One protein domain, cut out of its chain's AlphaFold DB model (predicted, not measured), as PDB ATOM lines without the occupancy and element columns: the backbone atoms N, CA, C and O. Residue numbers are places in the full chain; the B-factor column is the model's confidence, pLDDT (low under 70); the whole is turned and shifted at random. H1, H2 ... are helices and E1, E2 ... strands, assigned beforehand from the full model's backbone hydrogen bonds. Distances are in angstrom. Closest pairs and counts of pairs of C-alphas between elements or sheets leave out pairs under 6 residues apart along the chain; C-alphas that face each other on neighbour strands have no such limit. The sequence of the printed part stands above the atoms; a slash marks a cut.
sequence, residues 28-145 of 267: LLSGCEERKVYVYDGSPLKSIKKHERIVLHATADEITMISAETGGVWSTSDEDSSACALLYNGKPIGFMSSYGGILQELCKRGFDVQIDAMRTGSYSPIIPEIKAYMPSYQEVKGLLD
ATOM      1  N   LEU A  28     -20.397  -3.416  36.137       83.62
ATOM      2  CA  LEU A  28     -20.098  -2.011  35.907       83.62
ATOM      3  C   LEU A  28     -20.747  -1.548  34.599       83.62
ATOM      4  O   LEU A  28     -20.340  -1.946  33.508       83.62
ATOM      5  N   LEU A  29     -21.742  -0.681  34.726       82.25
ATOM      6  CA  LEU A  29     -22.380   0.043  33.643       82.25
ATOM      7  C   LEU A  29     -21.599   1.335  33.401       82.25
ATOM      8  O   LEU A  29     -21.528   2.209  34.262       82.25
ATOM      9  N   SER A  30     -20.999   1.420  32.218       82.12
ATOM     10  CA  SER A  30     -20.235   2.572  31.753       82.12
ATOM     11  C   SER A  30     -20.454   2.731  30.253       82.12
ATOM     12  O   SER A  30     -20.318   1.763  29.506       82.12
ATOM     13  N   GLY A  31     -20.765   3.940  29.797       81.25
ATOM     14  CA  GLY A  31     -20.981   4.227  28.379       81.25
ATOM     15  C   GLY A  31     -20.960   5.718  28.062       81.25
ATOM     16  O   GLY A  31     -20.517   6.534  28.867       81.25
ATOM     17  N   CYS A  32     -21.400   6.081  26.858       80.19
ATOM     18  CA  CYS A  32     -21.361   7.462  26.374       80.19
ATOM     19  C   CYS A  32     -22.640   8.266  26.661       80.19
ATOM     20  O   CYS A  32     -22.647   9.476  26.435       80.19
ATOM     21  N   GLU A  33     -23.713   7.640  27.159       79.56
ATOM     22  CA  GLU A  33     -24.952   8.353  27.463       79.56
ATOM     23  C   GLU A  33     -24.896   9.002  28.844       79.56
ATOM     24  O   GLU A  33     -24.857   8.328  29.872       79.56
ATOM     25  N   GLU A  34     -24.979  10.329  28.883       91.25
ATOM     26  CA  GLU A  34     -25.086  11.051  30.147       91.25
ATOM     27  C   GLU A  34     -26.521  11.000  30.687       91.25
ATOM     28  O   GLU A  34     -27.490  11.322  29.987       91.25
ATOM     29  N   ARG A  35     -26.670  10.624  31.958       94.00
ATOM     30  CA  ARG A  35     -27.947  10.606  32.674       94.00
ATOM     31  C   ARG A  35     -27.844  11.372  33.980       94.00
ATOM     32  O   ARG A  35     -26.838  11.317  34.684       94.00
ATOM     33  N   LYS A  36     -28.897  12.123  34.293       93.88
ATOM     34  CA  LYS A  36     -28.957  12.921  35.515       93.88
ATOM     35  C   LYS A  36     -29.245  12.017  36.710       93.88
ATOM     36  O   LYS A  36     -30.222  11.272  36.692       93.88
ATOM     37  N   VAL A  37     -28.431  12.149  37.754       95.06
ATOM     38  CA  VAL A  37     -28.724  11.597  39.079       95.06
ATOM     39  C   VAL A  37     -29.360  12.699  39.925       95.06
ATOM     40  O   VAL A  37     -28.805  13.790  40.062       95.06
ATOM     41  N   TYR A  38     -30.539  12.427  40.476       93.31
ATOM     42  CA  TYR A  38     -31.246  13.337  41.372       93.31
ATOM     43  C   TYR A  38     -30.747  13.103  42.795       93.31
ATOM     44  O   TYR A  38     -31.180  12.169  43.466       93.31
ATOM     45  N   VAL A  39     -29.797  13.929  43.229       93.94
ATOM     46  CA  VAL A  39     -29.175  13.833  44.555       93.94
ATOM     47  C   VAL A  39     -30.090  14.461  45.608       93.94
ATOM     48  O   VAL A  39     -30.480  15.618  45.479       93.94
ATOM     49  N   TYR A  40     -30.416  13.685  46.640       92.06
ATOM     50  CA  TYR A  40     -31.225  14.088  47.795       92.06
ATOM     51  C   TYR A  40     -30.355  14.387  49.017       92.06
ATOM     52  O   TYR A  40     -30.619  15.354  49.727       92.06
ATOM     53  N   ASP A  41     -29.293  13.605  49.234       89.25
ATOM     54  CA  ASP A  41     -28.288  13.875  50.261       89.25
ATOM     55  C   ASP A  41     -26.891  13.955  49.635       89.25
ATOM     56  O   ASP A  41     -26.303  12.960  49.209       89.25
ATOM     57  N   GLY A  42     -26.342  15.170  49.584       89.44
ATOM     58  CA  GLY A  42     -24.978  15.417  49.118       89.44
ATOM     59  C   GLY A  42     -23.901  15.152  50.172       89.44
ATOM     60  O   GLY A  42     -22.711  15.203  49.852       89.44
ATOM     61  N   SER A  43     -24.274  14.870  51.426       92.31
ATOM     62  CA  SER A  43     -23.329  14.670  52.525       92.31
ATOM     63  C   SER A  43     -22.292  13.566  52.275       92.31
ATOM     64  O   SER A  43     -21.115  13.822  52.561       92.31
ATOM     65  N   PRO A  44     -22.635  12.410  51.664       93.56
ATOM     66  CA  PRO A  44     -21.661  11.356  51.376       93.56
ATOM     67  C   PRO A  44     -20.648  11.747  50.292       93.56
ATOM     68  O   PRO A  44     -19.595  11.125  50.183       93.56
ATOM     69  N   LEU A  45     -20.944  12.787  49.508       92.31
ATOM     70  CA  LEU A  45     -20.173  13.218  48.340       92.31
ATOM     71  C   LEU A  45     -19.325  14.474  48.608       92.31
ATOM     72  O   LEU A  45     -18.695  15.005  47.692       92.31
ATOM     73  N   LYS A  46     -19.284  14.968  49.854       90.75
ATOM     74  CA  LYS A  46     -18.619  16.233  50.220       90.75
ATOM     75  C   LYS A  46     -17.140  16.301  49.824       90.75
ATOM     76  O   LYS A  46     -16.674  17.374  49.449       90.75
ATOM     77  N   SER A  47     -16.411  15.185  49.897       91.19
ATOM     78  CA  SER A  47     -14.979  15.120  49.573       91.19
ATOM     79  C   SER A  47     -14.674  14.990  48.079       91.19
ATOM     80  O   SER A  47     -13.524  15.175  47.688       91.19
ATOM     81  N   ILE A  48     -15.674  14.679  47.251       92.81
ATOM     82  CA  ILE A  48     -15.498  14.407  45.821       92.81
ATOM     83  C   ILE A  48     -15.337  15.719  45.071       92.81
ATOM     84  O   ILE A  48     -16.199  16.593  45.158       92.81
ATOM     85  N   LYS A  49     -14.255  15.889  44.315       93.06
ATOM     86  CA  LYS A  49     -13.990  17.128  43.578       93.06
ATOM     87  C   LYS A  49     -14.807  17.197  42.291       93.06
ATOM     88  O   LYS A  49     -15.292  16.200  41.762       93.06
ATOM     89  N   LYS A  50     -14.969  18.408  41.758       94.88
ATOM     90  CA  LYS A  50     -15.541  18.596  40.419       94.88
ATOM     91  C   LYS A  50     -14.671  17.857  39.389       94.88
ATOM     92  O   LYS A  50     -13.449  17.943  39.456       94.88
ATOM     93  N   HIS A  51     -15.315  17.179  38.445       93.69
ATOM     94  CA  HIS A  51     -14.744  16.290  37.425       93.69
ATOM     95  C   HIS A  51     -14.135  14.982  37.949       93.69
ATOM     96  O   HIS A  51     -13.544  14.230  37.178       93.69
ATOM     97  N   GLU A  52     -14.308  14.671  39.233       92.69
ATOM     98  CA  GLU A  52     -13.887  13.391  39.792       92.69
ATOM     99  C   GLU A  52     -14.912  12.297  39.465       92.69
ATOM    100  O   GLU A  52     -16.127  12.499  39.593       92.69
ATOM    101  N   ARG A  53     -14.396  11.151  39.006       91.62
ATOM    102  CA  ARG A  53     -15.166   9.947  38.686       91.62
ATOM    103  C   ARG A  53     -15.401   9.133  39.952       91.62
ATOM    104  O   ARG A  53     -14.489   8.952  40.753       91.62
ATOM    105  N   ILE A  54     -16.617   8.638  40.109       94.44
ATOM    106  CA  ILE A  54     -17.064   7.834  41.242       94.44
ATOM    107  C   ILE A  54     -17.871   6.646  40.733       94.44
ATOM    108  O   ILE A  54     -18.426   6.682  39.639       94.44
ATOM    109  N   VAL A  55     -17.970   5.611  41.559       92.12
ATOM    110  CA  VAL A  55     -18.847   4.470  41.303       92.12
ATOM    111  C   VAL A  55     -20.041   4.557  42.239       92.12
ATOM    112  O   VAL A  55     -19.879   4.688  43.455       92.12
ATOM    113  N   LEU A  56     -21.237   4.503  41.664       93.44
ATOM    114  CA  LEU A  56     -22.492   4.400  42.398       93.44
ATOM    115  C   LEU A  56     -23.002   2.965  42.336       93.44
ATOM    116  O   LEU A  56     -22.800   2.288  41.331       93.44
ATOM    117  N   HIS A  57     -23.693   2.512  43.374       91.50
ATOM    118  CA  HIS A  57     -24.379   1.222  43.360       91.50
ATOM    119  C   HIS A  57     -25.877   1.440  43.223       91.50
ATOM    120  O   HIS A  57     -26.452   2.248  43.952       91.50
ATOM    121  N   ALA A  58     -26.506   0.715  42.305       89.12
ATOM    122  CA  ALA A  58     -27.954   0.594  42.288       89.12
ATOM    123  C   ALA A  58     -28.406  -0.409  43.357       89.12
ATOM    124  O   ALA A  58     -27.663  -1.322  43.723       89.12
ATOM    125  N   THR A  59     -29.623  -0.235  43.863       80.12
ATOM    126  CA  THR A  59     -30.233  -1.190  44.790       80.12
ATOM    127  C   THR A  59     -31.717  -1.389  44.497       80.12
ATOM    128  O   THR A  59     -32.391  -0.519  43.934       80.12
ATOM    129  N   ALA A  60     -32.204  -2.575  44.860       80.19
ATOM    130  CA  ALA A  60     -33.617  -2.933  44.886       80.19
ATOM    131  C   ALA A  60     -34.216  -2.887  46.301       80.19
ATOM    132  O   ALA A  60     -35.397  -3.196  46.454       80.19
ATOM    133  N   ASP A  61     -33.418  -2.537  47.313       77.81
ATOM    134  CA  ASP A  61     -33.891  -2.392  48.684       77.81
ATOM    135  C   ASP A  61     -34.904  -1.249  48.788       77.81
ATOM    136  O   ASP A  61     -34.821  -0.248  48.068       77.81
ATOM    137  N   GLU A  62     -35.839  -1.382  49.725       81.25
ATOM    138  CA  GLU A  62     -36.754  -0.297  50.048       81.25
ATOM    139  C   GLU A  62     -35.997   0.838  50.743       81.25
ATOM    140  O   GLU A  62     -35.435   0.671  51.827       81.25
ATOM    141  N   ILE A  63     -35.964   2.005  50.100       82.62
ATOM    142  CA  ILE A  63     -35.261   3.189  50.580       82.62
ATOM    143  C   ILE A  63     -36.209   4.377  50.565       82.62
ATOM    144  O   ILE A  63     -36.756   4.747  49.528       82.62
ATOM    145  N   THR A  64     -36.297   5.038  51.714       86.56
ATOM    146  CA  THR A  64     -36.886   6.369  51.847       86.56
ATOM    147  C   THR A  64     -35.772   7.393  52.037       86.56
ATOM    148  O   THR A  64     -34.901   7.232  52.893       86.56
ATOM    149  N   MET A  65     -35.794   8.459  51.242       85.88
ATOM    150  CA  MET A  65     -34.860   9.579  51.331       85.88
ATOM    151  C   MET A  65     -35.603  10.875  51.616       85.88
ATOM    152  O   MET A  65     -36.697  11.112  51.109       85.88
ATOM    153  N   ILE A  66     -34.961  11.736  52.399       88.62
ATOM    154  CA  ILE A  66     -35.425  13.088  52.693       88.62
ATOM    155  C   ILE A  66     -34.394  14.043  52.098       88.62
ATOM    156  O   ILE A  66     -33.205  13.942  52.399       88.62
ATOM    157  N   SER A  67     -34.840  14.945  51.230       88.75
ATOM    158  CA  SER A  67     -33.988  15.946  50.596       88.75
ATOM    159  C   SER A  67     -33.358  16.838  51.660       88.75
ATOM    160  O   SER A  67     -34.064  17.515  52.409       88.75
ATOM    161  N   ALA A  68     -32.027  16.883  51.695       87.62
ATOM    162  CA  ALA A  68     -31.279  17.741  52.606       87.62
ATOM    163  C   ALA A  68     -31.491  19.239  52.315       87.62
ATOM    164  O   ALA A  68     -31.223  20.073  53.177       87.62
ATOM    165  N   GLU A  69     -31.957  19.585  51.110       88.38
ATOM    166  CA  GLU A  69     -32.194  20.966  50.688       88.38
ATOM    167  C   GLU A  69     -33.635  21.425  50.916       88.38
ATOM    168  O   GLU A  69     -33.858  22.530  51.401       88.38
ATOM    169  N   THR A  70     -34.618  20.588  50.579       89.06
ATOM    170  CA  THR A  70     -36.035  20.992  50.562       89.06
ATOM    171  C   THR A  70     -36.893  20.286  51.608       89.06
ATOM    172  O   THR A  70     -38.046  20.665  51.794       89.06
ATOM    173  N   GLY A  71     -36.382  19.236  52.258       87.44
ATOM    174  CA  GLY A  71     -37.166  18.367  53.141       87.44
ATOM    175  C   GLY A  71     -38.168  17.462  52.413       87.44
ATOM    176  O   GLY A  71     -38.897  16.721  53.066       87.44
ATOM    177  N   GLY A  72     -38.215  17.502  51.075       87.12
ATOM    178  CA  GLY A  72     -39.071  16.630  50.272       87.12
ATOM    179  C   GLY A  72     -38.724  15.155  50.472       87.12
ATOM    180  O   GLY A  72     -37.546  14.800  50.535       87.12
ATOM    181  N   VAL A  73     -39.744  14.308  50.567       87.00
ATOM    182  CA  VAL A  73     -39.593  12.868  50.800       87.00
ATOM    183  C   VAL A  73     -39.794  12.124  49.487       87.00
ATOM    184  O   VAL A  73     -40.712  12.441  48.734       87.00
ATOM    185  N   TRP A  74     -38.939  11.143  49.222       86.38
ATOM    186  CA  TRP A  74     -39.088  10.210  48.108       86.38
ATOM    187  C   TRP A  74     -38.862   8.784  48.597       86.38
ATOM    188  O   TRP A  74     -37.942   8.550  49.388       86.38
ATOM    189  N   SER A  75     -39.667   7.840  48.110       81.06
ATOM    190  CA  SER A  75     -39.511   6.423  48.412       81.06
ATOM    191  C   SER A  75     -39.431   5.571  47.147       81.06
ATOM    192  O   SER A  75     -40.099   5.817  46.142       81.06
ATOM    193  N   THR A  76     -38.648   4.495  47.208       73.88
ATOM    194  CA  THR A  76     -38.676   3.433  46.188       73.88
ATOM    195  C   THR A  76     -40.010   2.682  46.157       73.88
ATOM    196  O   THR A  76     -40.296   2.018  45.170       73.88
ATOM    197  N   SER A  77     -40.793   2.750  47.239       73.69
ATOM    198  CA  SER A  77     -42.104   2.101  47.372       73.69
ATOM    199  C   SER A  77     -43.255   2.907  46.766       73.69
ATOM    200  O   SER A  77     -44.386   2.428  46.770       73.69
ATOM    201  N   ASP A  78     -43.002   4.136  46.307       75.00
ATOM    202  CA  ASP A  78     -44.040   4.967  45.702       75.00
ATOM    203  C   ASP A  78     -44.501   4.301  44.393       75.00
ATOM    204  O   ASP A  78     -43.674   4.008  43.528       75.00
ATOM    205  N   GLU A  79     -45.805   4.039  44.247       57.25
ATOM    206  CA  GLU A  79     -46.369   3.227  43.147       57.25
ATOM    207  C   GLU A  79     -46.049   3.783  41.745       57.25
ATOM    208  O   GLU A  79     -45.929   3.025  40.783       57.25
ATOM    209  N   ASP A  80     -45.822   5.094  41.641       58.69
ATOM    210  CA  ASP A  80     -45.443   5.786  40.402       58.69
ATOM    211  C   ASP A  80     -43.916   5.841  40.162       58.69
ATOM    212  O   ASP A  80     -43.434   6.385  39.159       58.69
ATOM    213  N   SER A  81     -43.111   5.294  41.077       63.88
ATOM    214  CA  SER A  81     -41.655   5.396  41.043       63.88
ATOM    215  C   SER A  81     -41.031   4.309  40.174       63.88
ATOM    216  O   SER A  81     -40.652   3.227  40.616       63.88
ATOM    217  N   SER A  82     -40.821   4.640  38.901       73.56
ATOM    218  CA  SER A  82     -39.966   3.855  37.996       73.56
ATOM    219  C   SER A  82     -38.462   4.105  38.205       73.56
ATOM    220  O   SER A  82     -37.651   3.715  37.363       73.56
ATOM    221  N   ALA A  83     -38.080   4.772  39.300       86.38
ATOM    222  CA  ALA A  83     -36.722   5.211  39.599       86.38
ATOM    223  C   ALA A  83     -35.965   4.217  40.496       86.38
ATOM    224  O   ALA A  83     -36.541   3.525  41.329       86.38
ATOM    225  N   CYS A  84     -34.643   4.150  40.349       90.62
ATOM    226  CA  CYS A  84     -33.785   3.297  41.171       90.62
ATOM    227  C   CYS A  84     -32.967   4.148  42.142       90.62
ATOM    228  O   CYS A  84     -32.362   5.145  41.734       90.62
ATOM    229  N   ALA A  85     -32.959   3.754  43.416       92.38
ATOM    230  CA  ALA A  85     -32.125   4.377  44.429       92.38
ATOM    231  C   ALA A  85     -30.647   4.062  44.174       92.38
ATOM    232  O   ALA A  85     -30.285   2.948  43.792       92.38
ATOM    233  N   LEU A  86     -29.800   5.064  44.399       94.62
ATOM    234  CA  LEU A  86     -28.362   4.984  44.206       94.62
ATOM    235  C   LEU A  86     -27.626   5.220  45.521       94.62
ATOM    236  O   LEU A  86     -27.935   6.139  46.289       94.62
ATOM    237  N   LEU A  87     -26.608   4.396  45.742       92.19
ATOM    238  CA  LEU A  87     -25.748   4.420  46.910       92.19
ATOM    239  C   LEU A  87     -24.336   4.862  46.520       92.19
ATOM    240  O   LEU A  87     -23.809   4.461  45.483       92.19
ATOM    241  N   TYR A  88     -23.684   5.613  47.401       91.69
ATOM    242  CA  TYR A  88     -22.243   5.845  47.369       91.69
ATOM    243  C   TYR A  88     -21.631   5.329  48.671       91.69
ATOM    244  O   TYR A  88     -22.049   5.734  49.757       91.69
ATOM    245  N   ASN A  89     -20.669   4.404  48.580       83.69
ATOM    246  CA  ASN A  89     -20.078   3.720  49.740       83.69
ATOM    247  C   ASN A  89     -21.138   3.153  50.711       83.69
ATOM    248  O   ASN A  89     -21.034   3.312  51.928       83.69
ATOM    249  N   GLY A  90     -22.194   2.544  50.160       82.50
ATOM    250  CA  GLY A  90     -23.301   1.956  50.922       82.50
ATOM    251  C   GLY A  90     -24.295   2.957  51.522       82.50
ATOM    252  O   GLY A  90     -25.230   2.536  52.195       82.50
ATOM    253  N   LYS A  91     -24.130   4.267  51.295       86.62
ATOM    254  CA  LYS A  91     -25.056   5.301  51.781       86.62
ATOM    255  C   LYS A  91     -25.961   5.808  50.658       86.62
ATOM    256  O   LYS A  91     -25.424   6.144  49.601       86.62
ATOM    257  N   PRO A  92     -27.283   5.922  50.871       90.44
ATOM    258  CA  PRO A  92     -28.181   6.526  49.894       90.44
ATOM    259  C   PRO A  92     -27.792   7.973  49.612       90.44
ATOM    260  O   PRO A  92     -27.567   8.746  50.539       90.44
ATOM    261  N   ILE A  93     -27.703   8.327  48.331       93.62
ATOM    262  CA  ILE A  93     -27.418   9.704  47.900       93.62
ATOM    263  C   ILE A  93     -28.564  10.315  47.101       93.62
ATOM    264  O   ILE A  93     -28.683  11.536  47.030       93.62
ATOM    265  N   GLY A  94     -29.397   9.498  46.465       92.56
ATOM    266  CA  GLY A  94     -30.407   9.961  45.529       92.56
ATOM    267  C   GLY A  94     -30.916   8.837  44.646       92.56
ATOM    268  O   GLY A  94     -30.734   7.660  44.954       92.56
ATOM    269  N   PHE A  95     -31.533   9.196  43.528       93.19
ATOM    270  CA  PHE A  95     -32.082   8.228  42.587       93.19
ATOM    271  C   PHE A  95     -31.793   8.603  41.137       93.19
ATOM    272  O   PHE A  95     -31.466   9.744  40.799       93.19
ATOM    273  N   MET A  96     -31.971   7.626  40.254       92.44
ATOM    274  CA  MET A  96     -32.009   7.839  38.816       92.44
ATOM    275  C   MET A  96     -33.339   7.327  38.266       92.44
ATOM    276  O   MET A  96     -33.687   6.159  38.435       92.44
ATOM    277  N   SER A  97     -34.097   8.219  37.626       88.75
ATOM    278  CA  SER A  97     -35.385   7.871  37.014       88.75
ATOM    279  C   SER A  97     -35.200   7.148  35.685       88.75
ATOM    280  O   SER A  97     -35.812   6.113  35.435       88.75
ATOM    281  N   SER A  98     -34.291   7.639  34.844       83.06
ATOM    282  CA  SER A  98     -33.894   6.933  33.629       83.06
ATOM    283  C   SER A  98     -33.288   5.577  33.996       83.06
ATOM    284  O   SER A  98     -32.383   5.534  34.820       83.06
ATOM    285  N   TYR A  99     -33.731   4.493  33.355       86.88
ATOM    286  CA  TYR A  99     -33.298   3.109  33.625       86.88
ATOM    287  C   TYR A  99     -33.749   2.509  34.967       86.88
ATOM    288  O   TYR A  99     -33.394   1.366  35.244       86.88
ATOM    289  N   GLY A 100     -34.531   3.203  35.799       85.81
ATOM    290  CA  GLY A 100     -34.772   2.723  37.161       85.81
ATOM    291  C   GLY A 100     -35.430   1.339  37.223       85.81
ATOM    292  O   GLY A 100     -34.914   0.463  37.910       85.81
ATOM    293  N   GLY A 101     -36.460   1.084  36.409       85.12
ATOM    294  CA  GLY A 101     -37.102  -0.235  36.336       85.12
ATOM    295  C   GLY A 101     -36.144  -1.375  35.959       85.12
ATOM    296  O   GLY A 101     -36.150  -2.424  36.599       85.12
ATOM    297  N   ILE A 102     -35.266  -1.168  34.968       82.25
ATOM    298  CA  ILE A 102     -34.305  -2.204  34.560       82.25
ATOM    299  C   ILE A 102     -33.170  -2.388  35.575       82.25
ATOM    300  O   ILE A 102     -32.721  -3.509  35.795       82.25
ATOM    301  N   LEU A 103     -32.723  -1.316  36.230       85.94
ATOM    302  CA  LEU A 103     -31.697  -1.395  37.272       85.94
ATOM    303  C   LEU A 103     -32.214  -2.118  38.514       85.94
ATOM    304  O   LEU A 103     -31.514  -2.980  39.043       85.94
ATOM    305  N   GLN A 104     -33.445  -1.823  38.938       82.44
ATOM    306  CA  GLN A 104     -34.099  -2.557  40.017       82.44
ATOM    307  C   GLN A 104     -34.227  -4.040  39.668       82.44
ATOM    308  O   GLN A 104     -33.904  -4.885  40.495       82.44
ATOM    309  N   GLU A 105     -34.654  -4.369  38.448       76.25
ATOM    310  CA  GLU A 105     -34.784  -5.760  38.007       76.25
ATOM    311  C   GLU A 105     -33.433  -6.492  38.012       76.25
ATOM    312  O   GLU A 105     -33.340  -7.620  38.492       76.25
ATOM    313  N   LEU A 106     -32.359  -5.842  37.548       70.81
ATOM    314  CA  LEU A 106     -31.005  -6.387  37.653       70.81
ATOM    315  C   LEU A 106     -30.616  -6.624  39.123       70.81
ATOM    316  O   LEU A 106     -30.155  -7.708  39.463       70.81
ATOM    317  N   CYS A 107     -30.862  -5.670  40.020       71.19
ATOM    318  CA  CYS A 107     -30.559  -5.843  41.444       71.19
ATOM    319  C   CYS A 107     -31.383  -6.982  42.082       71.19
ATOM    320  O   CYS A 107     -30.822  -7.823  42.783       71.19
ATOM    321  N   LYS A 108     -32.689  -7.081  41.781       68.88
ATOM    322  CA  LYS A 108     -33.580  -8.168  42.247       68.88
ATOM    323  C   LYS A 108     -33.117  -9.546  41.775       68.88
ATOM    324  O   LYS A 108     -33.293 -10.530  42.485       68.88
ATOM    325  N   ARG A 109     -32.472  -9.615  40.607       61.88
ATOM    326  CA  ARG A 109     -31.833 -10.825  40.060       61.88
ATOM    327  C   ARG A 109     -30.439 -11.104  40.641       61.88
ATOM    328  O   ARG A 109     -29.703 -11.920  40.092       61.88
ATOM    329  N   GLY A 110     -30.051 -10.423  41.721       58.69
ATOM    330  CA  GLY A 110     -28.821 -10.691  42.469       58.69
ATOM    331  C   GLY A 110     -27.548 -10.087  41.873       58.69
ATOM    332  O   GLY A 110     -26.451 -10.502  42.247       58.69
ATOM    333  N   PHE A 111     -27.658  -9.132  40.945       62.28
ATOM    334  CA  PHE A 111     -26.489  -8.437  40.405       62.28
ATOM    335  C   PHE A 111     -25.992  -7.344  41.359       62.28
ATOM    336  O   PHE A 111     -26.779  -6.526  41.829       62.28
ATOM    337  N   ASP A 112     -24.670  -7.268  41.559       72.56
ATOM    338  CA  ASP A 112     -24.020  -6.050  42.061       72.56
ATOM    339  C   ASP A 112     -23.884  -5.062  40.899       72.56
ATOM    340  O   ASP A 112     -22.967  -5.169  40.079       72.56
ATOM    341  N   VAL A 113     -24.859  -4.162  40.771       82.75
ATOM    342  CA  VAL A 113     -24.933  -3.192  39.676       82.75
ATOM    343  C   VAL A 113     -24.190  -1.920  40.072       82.75
ATOM    344  O   VAL A 113     -24.650  -1.149  40.915       82.75
ATOM    345  N   GLN A 114     -23.057  -1.690  39.417       89.12
ATOM    346  CA  GLN A 114     -22.213  -0.516  39.594       89.12
ATOM    347  C   GLN A 114     -22.384   0.435  38.410       89.12
ATOM    348  O   GLN A 114     -22.534  -0.001  37.274       89.12
ATOM    349  N   ILE A 115     -22.366   1.738  38.655       93.62
ATOM    350  CA  ILE A 115     -22.603   2.775  37.650       93.62
ATOM    351  C   ILE A 115     -21.442   3.763  37.694       93.62
ATOM    352  O   ILE A 115     -21.171   4.347  38.747       93.62
ATOM    353  N   ASP A 116     -20.774   3.962  36.555       88.88
ATOM    354  CA  ASP A 116     -19.800   5.044  36.396       88.88
ATOM    355  C   ASP A 116     -20.522   6.393  36.455       88.88
ATOM    356  O   ASP A 116     -21.506   6.635  35.752       88.88
ATOM    357  N   ALA A 117     -20.044   7.284  37.311       95.81
ATOM    358  CA  ALA A 117     -20.599   8.609  37.479       95.81
ATOM    359  C   ALA A 117     -19.498   9.648  37.686       95.81
ATOM    360  O   ALA A 117     -18.366   9.349  38.052       95.81
ATOM    361  N   MET A 118     -19.833  10.914  37.470       93.62
ATOM    362  CA  MET A 118     -18.921  12.029  37.683       93.62
ATOM    363  C   MET A 118     -19.641  13.170  38.379       93.62
ATOM    364  O   MET A 118     -20.775  13.512  38.031       93.62
ATOM    365  N   ARG A 119     -18.946  13.827  39.309       95.75
ATOM    366  CA  ARG A 119     -19.392  15.123  39.819       95.75
ATOM    367  C   ARG A 119     -19.115  16.197  38.776       95.75
ATOM    368  O   ARG A 119     -17.965  16.565  38.564       95.75
ATOM    369  N   THR A 120     -20.142  16.743  38.136       95.06
ATOM    370  CA  THR A 120     -19.968  17.785  37.107       95.06
ATOM    371  C   THR A 120     -20.039  19.196  37.663       95.06
ATOM    372  O   THR A 120     -19.527  20.123  37.038       95.06
ATOM    373  N   GLY A 121     -20.608  19.366  38.854       93.62
ATOM    374  CA  GLY A 121     -20.795  20.673  39.459       93.62
ATOM    375  C   GLY A 121     -21.521  20.600  40.797       93.62
ATOM    376  O   GLY A 121     -21.315  19.675  41.590       93.62
ATOM    377  N   SER A 122     -22.360  21.602  41.029       91.62
ATOM    378  CA  SER A 122     -23.224  21.745  42.196       91.62
ATOM    379  C   SER A 122     -24.522  22.418  41.758       91.62
ATOM    380  O   SER A 122     -24.462  23.423  41.055       91.62
ATOM    381  N   TYR A 123     -25.667  21.873  42.175       87.00
ATOM    382  CA  TYR A 123     -26.970  22.532  42.021       87.00
ATOM    383  C   TYR A 123     -27.186  23.573  43.120       87.00
ATOM    384  O   TYR A 123     -27.676  24.666  42.852       87.00
ATOM    385  N   SER A 124     -26.753  23.248  44.339       89.06
ATOM    386  CA  SER A 124     -26.770  24.127  45.507       89.06
ATOM    387  C   SER A 124     -25.490  23.925  46.333       89.06
ATOM    388  O   SER A 124     -24.695  23.024  46.032       89.06
ATOM    389  N   PRO A 125     -25.233  24.739  47.376       87.50
ATOM    390  CA  PRO A 125     -24.048  24.576  48.222       87.50
ATOM    391  C   PRO A 125     -23.919  23.188  48.865       87.50
ATOM    392  O   PRO A 125     -22.803  22.754  49.154       87.50
ATOM    393  N   ILE A 126     -25.040  22.490  49.078       89.75
ATOM    394  CA  ILE A 126     -25.078  21.174  49.729       89.75
ATOM    395  C   ILE A 126     -25.417  20.027  48.770       89.75
ATOM    396  O   ILE A 126     -25.065  18.889  49.077       89.75
ATOM    397  N   ILE A 127     -26.034  20.303  47.612       92.69
ATOM    398  CA  ILE A 127     -26.393  19.286  46.615       92.69
ATOM    399  C   ILE A 127     -25.428  19.340  45.415       92.69
ATOM    400  O   ILE A 127     -25.498  20.265  44.594       92.69
ATOM    401  N   PRO A 128     -24.509  18.360  45.276       94.06
ATOM    402  CA  PRO A 128     -23.650  18.257  44.104       94.06
ATOM    403  C   PRO A 128     -24.455  17.871  42.861       94.06
ATOM    404  O   PRO A 128     -25.444  17.144  42.932       94.06
ATOM    405  N   GLU A 129     -23.984  18.311  41.698       96.69
ATOM    406  CA  GLU A 129     -24.494  17.810  40.425       96.69
ATOM    407  C   GLU A 129     -23.698  16.566  40.021       96.69
ATOM    408  O   GLU A 129     -22.476  16.638  39.845       96.69
ATOM    409  N   ILE A 130     -24.402  15.441  39.872       97.25
ATOM    410  CA  ILE A 130     -23.845  14.146  39.482       97.25
ATOM    411  C   ILE A 130     -24.461  13.699  38.153       97.25
ATOM    412  O   ILE A 130     -25.684  13.712  37.979       97.25
ATOM    413  N   LYS A 131     -23.604  13.254  37.230       96.44
ATOM    414  CA  LYS A 131     -24.010  12.587  35.991       96.44
ATOM    415  C   LYS A 131     -23.550  11.136  35.996       96.44
ATOM    416  O   LYS A 131     -22.376  10.882  36.241       96.44
ATOM    417  N   ALA A 132     -24.462  10.219  35.703       94.44
ATOM    418  CA  ALA A 132     -24.164   8.826  35.400       94.44
ATOM    419  C   ALA A 132     -23.814   8.674  33.913       94.44
ATOM    420  O   ALA A 132     -24.411   9.337  33.062       94.44
ATOM    421  N   TYR A 133     -22.864   7.799  33.614       84.00
ATOM    422  CA  TYR A 133     -22.389   7.478  32.274       84.00
ATOM    423  C   TYR A 133     -22.846   6.071  31.928       84.00
ATOM    424  O   TYR A 133     -22.245   5.084  32.339       84.00
ATOM    425  N   MET A 134     -23.944   5.979  31.191       87.50
ATOM    426  CA  MET A 134     -24.632   4.721  30.933       87.50
ATOM    427  C   MET A 134     -24.326   4.205  29.520       87.50
ATOM    428  O   MET A 134     -24.141   5.003  28.593       87.50
ATOM    429  N   PRO A 135     -24.303   2.876  29.316       79.19
ATOM    430  CA  PRO A 135     -24.573   2.293  28.005       79.19
ATOM    431  C   PRO A 135     -25.968   2.705  27.525       79.19
ATOM    432  O   PRO A 135     -26.796   3.159  28.320       79.19
ATOM    433  N   SER A 136     -26.259   2.510  26.244       80.38
ATOM    434  CA  SER A 136     -27.596   2.765  25.713       80.38
ATOM    435  C   SER A 136     -28.656   1.866  26.354       80.38
ATOM    436  O   SER A 136     -28.384   0.758  26.827       80.38
ATOM    437  N   TYR A 137     -29.911   2.314  26.316       80.69
ATOM    438  CA  TYR A 137     -31.020   1.580  26.929       80.69
ATOM    439  C   TYR A 137     -31.180   0.194  26.326       80.69
ATOM    440  O   TYR A 137     -31.451  -0.765  27.042       80.69
ATOM    441  N   GLN A 138     -30.949   0.076  25.019       75.56
ATOM    442  CA  GLN A 138     -30.999  -1.201  24.318       75.56
ATOM    443  C   GLN A 138     -29.845  -2.125  24.700       75.56
ATOM    444  O   GLN A 138     -30.050  -3.331  24.743       75.56
ATOM    445  N   GLU A 139     -28.663  -1.604  25.031       70.12
ATOM    446  CA  GLU A 139     -27.553  -2.427  25.526       70.12
ATOM    447  C   GLU A 139     -27.837  -2.937  26.940       70.12
ATOM    448  O   GLU A 139     -27.704  -4.131  27.194       70.12
ATOM    449  N   VAL A 140     -28.311  -2.073  27.845       71.12
ATOM    450  CA  VAL A 140     -28.673  -2.487  29.212       71.12
ATOM    451  C   VAL A 140     -29.850  -3.466  29.186       71.12
ATOM    452  O   VAL A 140     -29.810  -4.502  29.849       71.12
ATOM    453  N   LYS A 141     -30.869  -3.198  28.361       77.69
ATOM    454  CA  LYS A 141     -31.973  -4.133  28.110       77.69
ATOM    455  C   LYS A 141     -31.481  -5.420  27.474       77.69
ATOM    456  O   LYS A 141     -31.876  -6.489  27.912       77.69
ATOM    457  N   GLY A 142     -30.552  -5.335  26.533       62.41
ATOM    458  CA  GLY A 142     -29.872  -6.470  25.934       62.41
ATOM    459  C   GLY A 142     -29.140  -7.330  26.959       62.41
ATOM    460  O   GLY A 142     -29.111  -8.536  26.782       62.41
ATOM    461  N   LEU A 143     -28.609  -6.788  28.059       62.56
ATOM    462  CA  LEU A 143     -28.026  -7.589  29.149       62.56
ATOM    463  C   LEU A 143     -29.096  -8.374  29.922       62.56
ATOM    464  O   LEU A 143     -28.892  -9.546  30.247       62.56
ATOM    465  N   LEU A 144     -30.248  -7.751  30.173       62.44
ATOM    466  CA  LEU A 144     -31.396  -8.415  30.789       62.44
ATOM    467  C   LEU A 144     -31.979  -9.489  29.855       62.44
ATOM    468  O   LEU A 144     -32.193 -10.625  30.275       62.44
ATOM    469  N   ASP A 145     -32.159  -9.141  28.581       60.28
ATOM    470  CA  ASP A 145     -32.776  -9.954  27.536       60.28
ATOM    471  C   ASP A 145     -31.849 -11.059  27.038       60.28
ATOM    472  O   ASP A 145     -32.318 -12.156  26.797       60.28
TER     473      ASP A 145
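AT A GLANCE: This is residues 28 to 145 of the 267 residues of an uncharacterized protein of Paraeggerthella hongkongensis (UniProt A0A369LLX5). The domain is a small closed barrel of six antiparallel strands, with helix H1 packed across its outside over E2 and E5 and helix H2 touching H1 away from the barrel. A small separate hairpin, E3 and E4, stands off from the barrel wall, with E3 nearest to E6. The printed part has 118 residues with two named helices and eight named strands, in the order E1 E2 E3 E4 E5 E6 H1 E7 E8 H2; round the barrel run E1, E6, E5, E2, E7, E8 and back to E1. The class is mixed, helices and strands. The whole is compact, with a radius of gyration of the C-alphas of 13.4 A, and spans 41 by 31 by 21 A.

HOW THE PARTS SIT: The closed barrel is made by E1, residues 33 to 39, E6, residues 91 to 96, E5, residues 84 to 88, E2, residues 53 to 59, E7, residues 113 to 122, and E8, residues 128 to 134. At the start of the printed part, residues 28 to 29 pair in parallel with residues 114 to 115 of E7. E1 has staggered pairing: it pairs with E8 over residues 33 to 37 and with E6 over residues 38 to 39. Across E8 and E1, at 144 degrees, N 35 and O 132 are 2.8 A apart; across E1 and E6, at 127 degrees, N 38 and O 95 are 2.9 A apart. E2 has E5 on one side and E7 on the other side; N 57 and O 87 are 2.9 A apart, and N 54 and O 117 are 2.8 A apart. E3, residues 64 to 66, and E4, residues 73 to 75, form an antiparallel hairpin at 162 degrees, with N 65 and O 74 at 2.8 A. The closest C-alphas of E3 and E6, those of Met 65 and Gly 94, are 7.3 A apart, while E4 and E6 are apart. E5 and E6 form a hairpin, with N 86 and O 94 at 2.8 A. H1, residues 100 to 108, is on the barrel and outside it, at a height over the sheet of 7.8 A. It lies over E2 and only just over E5, on which 3 of its 9 C-alphas fall. On the local plane its line and that of E2 stand at 65 degrees, and it runs across the strands. The closest C-alphas of E5 and H1, those of Cys 84 and Gly 100, are 4.2 A apart. E7 bends by 52 degrees at residue 119 and forms a hairpin with E8; N 118 and O 131 are 2.8 A apart. H2, residues 137 to 145, is not on the barrel but touches H1, with the C-alphas of Ile 102 and Lys 141 closest at 7.1 A, at a shallow tilt of 28 degrees, the same way. In H1 and H2 every O i to N i+4 pair is within hydrogen-bond range.

IN THESE COORDINATES: E1 begins at C-alpha 33, (-24.952, 8.353, 27.463), and is 18.4 A long from first to last C-alpha. E2 measures 19.7 A, E3 and E4 6.9 A each, E5 13.3 A and E6 14.9 A. H1 measures 12.1 A and begins at C-alpha 100, (-34.772, 2.723, 37.161). E7 is the longest strand, 10 residues and 25.1 A. E8 measures 18.9 A. H2 measures 11.7 A and ends at C-alpha 145, (-32.776, -9.954, 27.536).

THE WHOLE: The two C-alphas farthest apart, those of Pro 125 and Asp 145, are 41.2 A apart. The printed part has no cut. The link from E1 to E2, residues 40 to 52, is long. Mean pLDDT of the printed part is 84.8; residues 79 to 81, 108 to 111 and 142 to 145 are under 70, and the mean of H2 is 69.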